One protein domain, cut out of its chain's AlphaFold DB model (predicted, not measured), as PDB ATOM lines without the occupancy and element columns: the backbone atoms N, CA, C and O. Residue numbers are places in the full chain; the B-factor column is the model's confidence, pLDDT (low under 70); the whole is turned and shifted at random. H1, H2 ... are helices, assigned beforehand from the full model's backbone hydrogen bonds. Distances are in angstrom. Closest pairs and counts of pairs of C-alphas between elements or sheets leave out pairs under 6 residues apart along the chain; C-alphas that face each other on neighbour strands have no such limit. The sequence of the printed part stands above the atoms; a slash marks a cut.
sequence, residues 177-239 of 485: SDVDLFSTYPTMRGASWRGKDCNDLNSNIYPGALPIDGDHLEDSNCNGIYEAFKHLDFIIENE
ATOM      1  N   SER A 177     191.421 279.811 221.904       95.56
ATOM      2  CA  SER A 177     190.608 278.776 222.553       95.56
ATOM      3  C   SER A 177     190.171 279.181 223.961       95.56
ATOM      4  O   SER A 177     189.098 278.753 224.397       95.56
ATOM      5  N   ASP A 178     190.942 280.025 224.643       95.19
ATOM      6  CA  ASP A 178     190.627 280.568 225.967       95.19
ATOM      7  C   ASP A 178     190.019 281.985 225.939       95.19
ATOM      8  O   ASP A 178     189.512 282.461 226.958       95.19
ATOM      9  N   VAL A 179     189.921 282.593 224.752       95.00
ATOM     10  CA  VAL A 179     189.210 283.852 224.489       95.00
ATOM     11  C   VAL A 179     189.896 285.062 225.136       95.00
ATOM     12  O   VAL A 179     189.242 286.029 225.543       95.00
ATOM     13  N   ASP A 180     191.225 285.043 225.204       95.69
ATOM     14  CA  ASP A 180     192.059 286.139 225.709       95.69
ATOM     15  C   ASP A 180     192.476 287.155 224.616       95.69
ATOM     16  O   ASP A 180     193.027 288.225 224.906       95.69
ATOM     17  N   LEU A 181     192.111 286.869 223.354       96.38
ATOM     18  CA  LEU A 181     192.417 287.623 222.130       96.38
ATOM     19  C   LEU A 181     193.871 287.531 221.641       96.38
ATOM     20  O   LEU A 181     194.247 288.287 220.729       96.38
ATOM     21  N   PHE A 182     194.676 286.652 222.217       96.19
ATOM     22  CA  PHE A 182     195.975 286.237 221.722       96.19
ATOM     23  C   PHE A 182     195.832 284.903 220.978       96.19
ATOM     24  O   PHE A 182     194.737 284.423 220.705       96.19
ATOM     25  N   SER A 183     196.927 284.432 220.387       94.44
ATOM     26  CA  SER A 183     196.884 283.240 219.543       94.44
ATOM     27  C   SER A 183     198.259 282.625 219.405       94.44
ATOM     28  O   SER A 183     199.267 283.327 219.281       94.44
ATOM     29  N   THR A 184     198.285 281.305 219.287       93.25
ATOM     30  CA  THR A 184     199.480 280.545 218.911       93.25
ATOM     31  C   THR A 184     199.764 280.591 217.405       93.25
ATOM     32  O   THR A 184     200.898 280.349 216.977       93.25
ATOM     33  N   TYR A 185     198.762 280.914 216.577       90.25
ATOM     34  CA  TYR A 185     198.864 280.898 215.117       90.25
ATOM     35  C   TYR A 185     199.323 282.259 214.573       90.25
ATOM     36  O   TYR A 185     198.798 283.281 214.995       90.25
ATOM     37  N   PRO A 186     200.257 282.345 213.607       82.88
ATOM     38  CA  PRO A 186     200.822 283.635 213.195       82.88
ATOM     39  C   PRO A 186     199.835 284.540 212.439       82.88
ATOM     40  O   PRO A 186     199.760 285.739 212.697       82.88
ATOM     41  N   THR A 187     199.078 283.998 211.486       86.81
ATOM     42  CA  THR A 187     198.208 284.808 210.610       86.81
ATOM     43  C   THR A 187     196.781 284.904 211.159       86.81
ATOM     44  O   THR A 187     196.540 284.569 212.311       86.81
ATOM     45  N   MET A 188     195.821 285.394 210.362       87.25
ATOM     46  CA  MET A 188     194.399 285.448 210.744       87.25
ATOM     47  C   MET A 188     194.157 286.122 212.106       87.25
ATOM     48  O   MET A 188     193.480 285.568 212.967       87.25
ATOM     49  N   ARG A 189     194.731 287.324 212.281       90.56
ATOM     50  CA  ARG A 189     194.707 288.130 213.520       90.56
ATOM     51  C   ARG A 189     195.441 287.530 214.731       90.56
ATOM     52  O   ARG A 189     195.347 288.120 215.797       90.56
ATOM     53  N   GLY A 190     196.201 286.446 214.566       90.38
ATOM     54  CA  GLY A 190     196.998 285.848 215.641       90.38
ATOM     55  C   GLY A 190     198.377 286.493 215.872       90.38
ATOM     56  O   GLY A 190     198.516 287.710 215.781       90.38
ATOM     57  N   ALA A 191     199.412 285.695 216.152       92.12
ATOM     58  CA  ALA A 191     200.718 286.118 216.686       92.12
ATOM     59  C   ALA A 191     201.570 287.058 215.800       92.12
ATOM     60  O   ALA A 191     202.604 287.555 216.231       92.12
ATOM     61  N   SER A 192     201.201 287.311 214.540       91.69
ATOM     62  CA  SER A 192     201.815 288.392 213.741       91.69
ATOM     63  C   SER A 192     201.207 289.769 214.032       91.69
ATOM     64  O   SER A 192     201.733 290.780 213.573       91.69
ATOM     65  N   TRP A 193     200.078 289.818 214.742       93.06
ATOM     66  CA  TRP A 193     199.339 291.039 215.076       93.06
ATOM     67  C   TRP A 193     199.462 291.417 216.554       93.06
ATOM     68  O   TRP A 193     199.374 292.600 216.880       93.06
ATOM     69  N   ARG A 194     199.652 290.430 217.433       94.56
ATOM     70  CA  ARG A 194     199.874 290.573 218.881       94.56
ATOM     71  C   ARG A 194     201.001 289.638 219.312       94.56
ATOM     72  O   ARG A 194     201.448 288.836 218.498       94.56
ATOM     73  N   GLY A 195     201.455 289.736 220.563       91.81
ATOM     74  CA  GLY A 195     202.396 288.756 221.113       91.81
ATOM     75  C   GLY A 195     201.871 287.329 220.926       91.81
ATOM     76  O   GLY A 195     200.659 287.114 220.913       91.81
ATOM     77  N   LYS A 196     202.769 286.364 220.721       95.88
ATOM     78  CA  LYS A 196     202.365 284.962 220.630       95.88
ATOM     79  C   LYS A 196     201.872 284.515 222.000       95.88
ATOM     80  O   LYS A 196     202.569 284.726 222.985       95.88
ATOM     81  N   ASP A 197     200.715 283.879 222.015       95.69
ATOM     82  CA  ASP A 197     200.223 283.226 223.214       95.69
ATOM     83  C   ASP A 197     201.066 281.979 223.535       95.69
ATOM     84  O   ASP A 197     201.371 281.165 222.649       95.69
ATOM     85  N   CYS A 198     201.499 281.883 224.787       93.12
ATOM     86  CA  CYS A 198     202.263 280.766 225.312       93.12
ATOM     87  C   CYS A 198     201.365 279.661 225.894       93.12
ATOM     88  O   CYS A 198     201.821 278.517 225.935       93.12
ATOM     89  N   ASN A 199     200.100 279.949 226.235       93.69
ATOM     90  CA  ASN A 199     199.134 278.969 226.729       93.69
ATOM     91  C   ASN A 199     197.680 279.307 226.327       93.69
ATOM     92  O   ASN A 199     196.914 279.814 227.135       93.69
ATOM     93  N   ASP A 200     197.272 278.840 225.139       94.12
ATOM     94  CA  ASP A 200     195.920 279.016 224.551       94.12
ATOM     95  C   ASP A 200     194.807 278.231 225.269       94.12
ATOM     96  O   ASP A 200     193.749 277.972 224.702       94.12
ATOM     97  N   LEU A 201     195.044 277.753 226.492       96.00
ATOM     98  CA  LEU A 201     194.056 277.070 227.330       96.00
ATOM     99  C   LEU A 201     193.757 277.834 228.625       96.00
ATOM    100  O   LEU A 201     192.901 277.388 229.398       96.00
ATOM    101  N   ASN A 202     194.444 278.946 228.895       94.81
ATOM    102  CA  ASN A 202     194.318 279.687 230.139       94.81
ATOM    103  C   ASN A 202     194.346 281.197 229.899       94.81
ATOM    104  O   ASN A 202     195.401 281.815 229.883       94.81
ATOM    105  N   SER A 203     193.165 281.813 229.934       95.88
ATOM    106  CA  SER A 203     192.976 283.237 229.639       95.88
ATOM    107  C   SER A 203     193.660 284.218 230.605       95.88
ATOM    108  O   SER A 203     193.516 285.432 230.460       95.88
ATOM    109  N   ASN A 204     194.305 283.730 231.669       95.00
ATOM    110  CA  ASN A 204     195.130 284.548 232.563       95.00
ATOM    111  C   ASN A 204     196.610 284.568 232.155       95.00
ATOM    112  O   ASN A 204     197.378 285.302 232.775       95.00
ATOM    113  N   ILE A 205     196.999 283.759 231.168       94.69
ATOM    114  CA  ILE A 205     198.369 283.608 230.692       94.69
ATOM    115  C   ILE A 205     198.466 284.216 229.302       94.69
ATOM    116  O   ILE A 205     198.041 283.608 228.334       94.69
ATOM    117  N   TYR A 206     199.006 285.431 229.203       96.25
ATOM    118  CA  TYR A 206     199.111 286.122 227.919       96.25
ATOM    119  C   TYR A 206     200.160 287.235 227.921       96.25
ATOM    120  O   TYR A 206     200.464 287.816 228.968       96.25
ATOM    121  N   PRO A 207     200.684 287.623 226.742       96.88
ATOM    122  CA  PRO A 207     201.650 288.706 226.617       96.88
ATOM    123  C   PRO A 207     201.212 290.009 227.304       96.88
ATOM    124  O   PRO A 207     200.253 290.665 226.888       96.88
ATOM    125  N   GLY A 208     201.978 290.430 228.312       93.00
ATOM    126  CA  GLY A 208     201.749 291.677 229.053       93.00
ATOM    127  C   GLY A 208     200.912 291.544 230.331       93.00
ATOM    128  O   GLY A 208     200.646 292.567 230.968       93.00
ATOM    129  N   ALA A 209     200.526 290.328 230.726       94.56
ATOM    130  CA  ALA A 209     200.000 290.057 232.062       94.56
ATOM    131  C   ALA A 209     201.051 290.351 233.158       94.56
ATOM    132  O   ALA A 209     202.252 290.445 232.897       94.56
ATOM    133  N   LEU A 210     200.604 290.523 234.406       92.19
ATOM    134  CA  LEU A 210     201.524 290.571 235.546       92.19
ATOM    135  C   LEU A 210     202.007 289.147 235.876       92.19
ATOM    136  O   LEU A 210     201.184 288.229 235.820       92.19
ATOM    137  N   PRO A 211     203.284 288.965 236.273       89.81
ATOM    138  CA  PRO A 211     203.780 287.677 236.747       89.81
ATOM    139  C   PRO A 211     202.901 287.106 237.863       89.81
ATOM    140  O   PRO A 211     202.615 287.810 238.843       89.81
ATOM    141  N   ILE A 212     202.470 285.851 237.735       88.81
ATOM    142  CA  ILE A 212     201.668 285.175 238.764       88.81
ATOM    143  C   ILE A 212     202.638 284.476 239.705       88.81
ATOM    144  O   ILE A 212     203.316 283.539 239.305       88.81
ATOM    145  N   ASP A 213     202.716 284.959 240.948       87.12
ATOM    146  CA  ASP A 213     203.679 284.461 241.941       87.12
ATOM    147  C   ASP A 213     205.112 284.425 241.375       87.12
ATOM    148  O   ASP A 213     205.795 283.414 241.430       87.12
ATOM    149  N   GLY A 214     205.530 285.510 240.710       80.81
ATOM    150  CA  GLY A 214     206.874 285.615 240.128       80.81
ATOM    151  C   GLY A 214     207.169 284.659 238.966       80.81
ATOM    152  O   GLY A 214     208.334 284.538 238.599       80.81
ATOM    153  N   ASP A 215     206.147 284.015 238.395       83.50
ATOM    154  CA  ASP A 215     206.253 283.004 237.337       83.50
ATOM    155  C   ASP A 215     207.056 281.771 237.776       83.50
ATOM    156  O   ASP A 215     207.768 281.184 236.980       83.50
ATOM    157  N   HIS A 216     206.970 281.352 239.047       74.44
ATOM    158  CA  HIS A 216     207.739 280.202 239.554       74.44
ATOM    159  C   HIS A 216     207.362 278.849 238.922       74.44
ATOM    160  O   HIS A 216     208.183 277.935 238.907       74.44
ATOM    161  N   LEU A 217     206.133 278.695 238.420       79.94
ATOM    162  CA  LEU A 217     205.614 277.418 237.903       79.94
ATOM    163  C   LEU A 217     205.360 277.417 236.394       79.94
ATOM    164  O   LEU A 217     205.402 276.357 235.776       79.94
ATOM    165  N   GLU A 218     205.055 278.574 235.815       85.94
ATOM    166  CA  GLU A 218     204.706 278.738 234.405       85.94
ATOM    167  C   GLU A 218     204.888 280.212 234.008       85.94
ATOM    168  O   GLU A 218     204.706 281.103 234.840       85.94
ATOM    169  N   ASP A 219     205.233 280.475 232.745       88.06
ATOM    170  CA  ASP A 219     205.377 281.829 232.194       88.06
ATOM    171  C   ASP A 219     204.006 282.507 232.029       88.06
ATOM    172  O   ASP A 219     203.380 282.396 230.975       88.06
ATOM    173  N   SER A 220     203.517 283.215 233.052       93.94
ATOM    174  CA  SER A 220     202.161 283.781 233.019       93.94
ATOM    175  C   SER A 220     201.993 284.948 232.044       93.94
ATOM    176  O   SER A 220     200.875 285.383 231.776       93.94
ATOM    177  N   ASN A 221     203.087 285.515 231.542       93.81
ATOM    178  CA  ASN A 221     203.047 286.731 230.736       93.81
ATOM    179  C   ASN A 221     203.796 286.601 229.403       93.81
ATOM    180  O   ASN A 221     203.989 287.602 228.702       93.81
ATOM    181  N   CYS A 222     204.168 285.370 229.044       92.62
ATOM    182  CA  CYS A 222     204.768 284.972 227.777       92.62
ATOM    183  C   CYS A 222     206.026 285.769 227.394       92.62
ATOM    184  O   CYS A 222     206.272 286.023 226.208       92.62
ATOM    185  N   ASN A 223     206.808 286.218 228.379       87.88
ATOM    186  CA  ASN A 223     208.024 286.998 228.139       87.88
ATOM    187  C   ASN A 223     209.299 286.134 228.079       87.88
ATOM    188  O   ASN A 223     210.365 286.653 227.738       87.88
ATOM    189  N   GLY A 224     209.193 284.836 228.379       82.62
ATOM    190  CA  GLY A 224     210.282 283.867 228.351       82.62
ATOM    191  C   GLY A 224     211.247 283.935 229.540       82.62
ATOM    192  O   GLY A 224     212.270 283.254 229.512       82.62
ATOM    193  N   ILE A 225     210.974 284.737 230.575       75.75
ATOM    194  CA  ILE A 225     211.833 284.832 231.768       75.75
ATOM    195  C   ILE A 225     211.753 283.548 232.591       75.75
ATOM    196  O   ILE A 225     212.794 283.066 233.034       75.75
ATOM    197  N   TYR A 226     210.563 282.957 232.750       77.06
ATOM    198  CA  TYR A 226     210.422 281.654 233.407       77.06
ATOM    199  C   TYR A 226     211.325 280.599 232.762       77.06
ATOM    200  O   TYR A 226     212.064 279.915 233.459       77.06
ATOM    201  N   GLU A 227     211.359 280.528 231.428       67.44
ATOM    202  CA  GLU A 227     212.192 279.566 230.699       67.44
ATOM    203  C   GLU A 227     213.688 279.691 231.031       67.44
ATOM    204  O   GLU A 227     214.402 278.689 231.029       67.44
ATOM    205  N   ALA A 228     214.164 280.892 231.377       64.38
ATOM    206  CA  ALA A 228     215.546 281.107 231.801       64.38
ATOM    207  C   ALA A 228     215.855 280.515 233.190       64.38
ATOM    208  O   ALA A 228     217.018 280.231 233.481       64.38
ATOM    209  N   PHE A 229     214.838 280.319 234.036       69.25
ATOM    210  CA  PHE A 229     214.973 279.849 235.419       69.25
ATOM    211  C   PHE A 229     214.216 278.552 235.722       69.25
ATOM    212  O   PHE A 229     214.336 278.047 236.832       69.25
ATOM    213  N   LYS A 230     213.503 277.954 234.758       74.88
ATOM    214  CA  LYS A 230     212.697 276.727 234.939       74.88
ATOM    215  C   LYS A 230     213.481 275.536 235.499       74.88
ATOM    216  O   LYS A 230     212.916 274.576 236.004       74.88
ATOM    217  N   HIS A 231     214.799 275.587 235.358       79.31
ATOM    218  CA  HIS A 231     215.733 274.565 235.798       79.31
ATOM    219  C   HIS A 231     216.411 274.882 237.133       79.31
ATOM    220  O   HIS A 231     217.185 274.066 237.623       79.31
ATOM    221  N   LEU A 232     216.156 276.056 237.714       79.69
ATOM    222  CA  LEU A 232     216.867 276.542 238.890       79.69
ATOM    223  C   LEU A 232     216.645 275.645 240.111       79.69
ATOM    224  O   LEU A 232     217.612 275.371 240.811       79.69
ATOM    225  N   ASP A 233     215.426 275.139 240.315       80.12
ATOM    226  CA  ASP A 233     215.126 274.216 241.418       80.12
ATOM    227  C   ASP A 233     215.955 272.938 241.301       80.12
ATOM    228  O   ASP A 233     216.659 272.586 242.240       80.12
ATOM    229  N   PHE A 234     215.980 272.308 240.119       85.38
ATOM    230  CA  PHE A 234     216.842 271.150 239.871       85.38
ATOM    231  C   PHE A 234     218.310 271.479 240.158       85.38
ATOM    232  O   PHE A 234     218.985 270.721 240.840       85.38
ATOM    233  N   ILE A 235     218.808 272.609 239.646       84.62
ATOM    234  CA  ILE A 235     220.213 272.998 239.808       84.62
ATOM    235  C   ILE A 235     220.547 273.191 241.291       84.62
ATOM    236  O   ILE A 235     221.581 272.716 241.740       84.62
ATOM    237  N   ILE A 236     219.692 273.868 242.060       83.12
ATOM    238  CA  ILE A 236     219.933 274.131 243.485       83.12
ATOM    239  C   ILE A 236     219.787 272.855 244.315       83.12
ATOM    240  O   ILE A 236     220.640 272.577 245.154       83.12
ATOM    241  N   GLU A 237     218.719 272.086 244.099       88.00
ATOM    242  CA  GLU A 237     218.449 270.853 244.845       88.00
ATOM    243  C   GLU A 237     219.493 269.769 244.572       88.00
ATOM    244  O   GLU A 237     219.751 268.944 245.445       88.00
ATOM    245  N   ASN A 238     220.120 269.799 243.395       88.75
ATOM    246  CA  ASN A 238     221.214 268.910 243.022       88.75
ATOM    247  C   ASN A 238     222.598 269.527 243.292       88.75
ATOM    248  O   ASN A 238     223.583 269.071 242.728       88.75
ATOM    249  N   GLU A 239     222.673 270.583 244.109       91.19
ATOM    250  CA  GLU A 239     223.919 271.232 244.553       91.19
ATOM    251  C   GLU A 239     224.808 271.776 243.420       91.19
ATOM    252  O   GLU A 239     226.012 271.951 243.593       91.19
TER     253      GLU A 239
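What this domain is: This is residues 177 to 239 of the 485 residues of a protein of Pomacea canaliculata (UniProt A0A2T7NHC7). Little regular structure: a long unnamed stretch, residues 177 to 211, winds in loops at one end of a rod, and three short helices follow toward the other end. Residues 234 to 239, of which 234 to 237 belong to H3, stick out there as a tip. The printed part has 63 residues, 15 of them in H1, H2 and H3, in that order, with no named strand; its class is all helix. It is loose, with a radius of gyration of the C-alphas of 13.5 A and spans of 47 by 19 by 17 A.

How they stand to each other: H1, residues 212 to 215, and H2, residues 225 to 229, are close but not clearly touching; their closest C-alphas, of Asp 215 and Tyr 226, are 5.9 A apart. H2 and H3, residues 232 to 237, meet only through their tight link. H1 and H3 are apart. In H3 every O i to N i+4 pair is within hydrogen-bond range; in H2 0 of 1 is, against 2 of 2 O i to N i+3 pairs, and H1 is too short for an O i to N i+4 pair.

Where its parts are: H1 begins at C-alpha 212 (201.668, 285.175, 238.764) and is 5.3 A long from first to last C-alpha. H2 measures 6.9 A. H3 measures 8.4 A and ends at C-alpha 237 (218.449, 270.853, 244.845).

The domain as a whole: The C-alphas farthest apart, of Met 188 and Glu 239, are 47.1 A apart. The printed part has no cut, and neither link between helices is long. Residues 227 to 229 have pLDDT under 70.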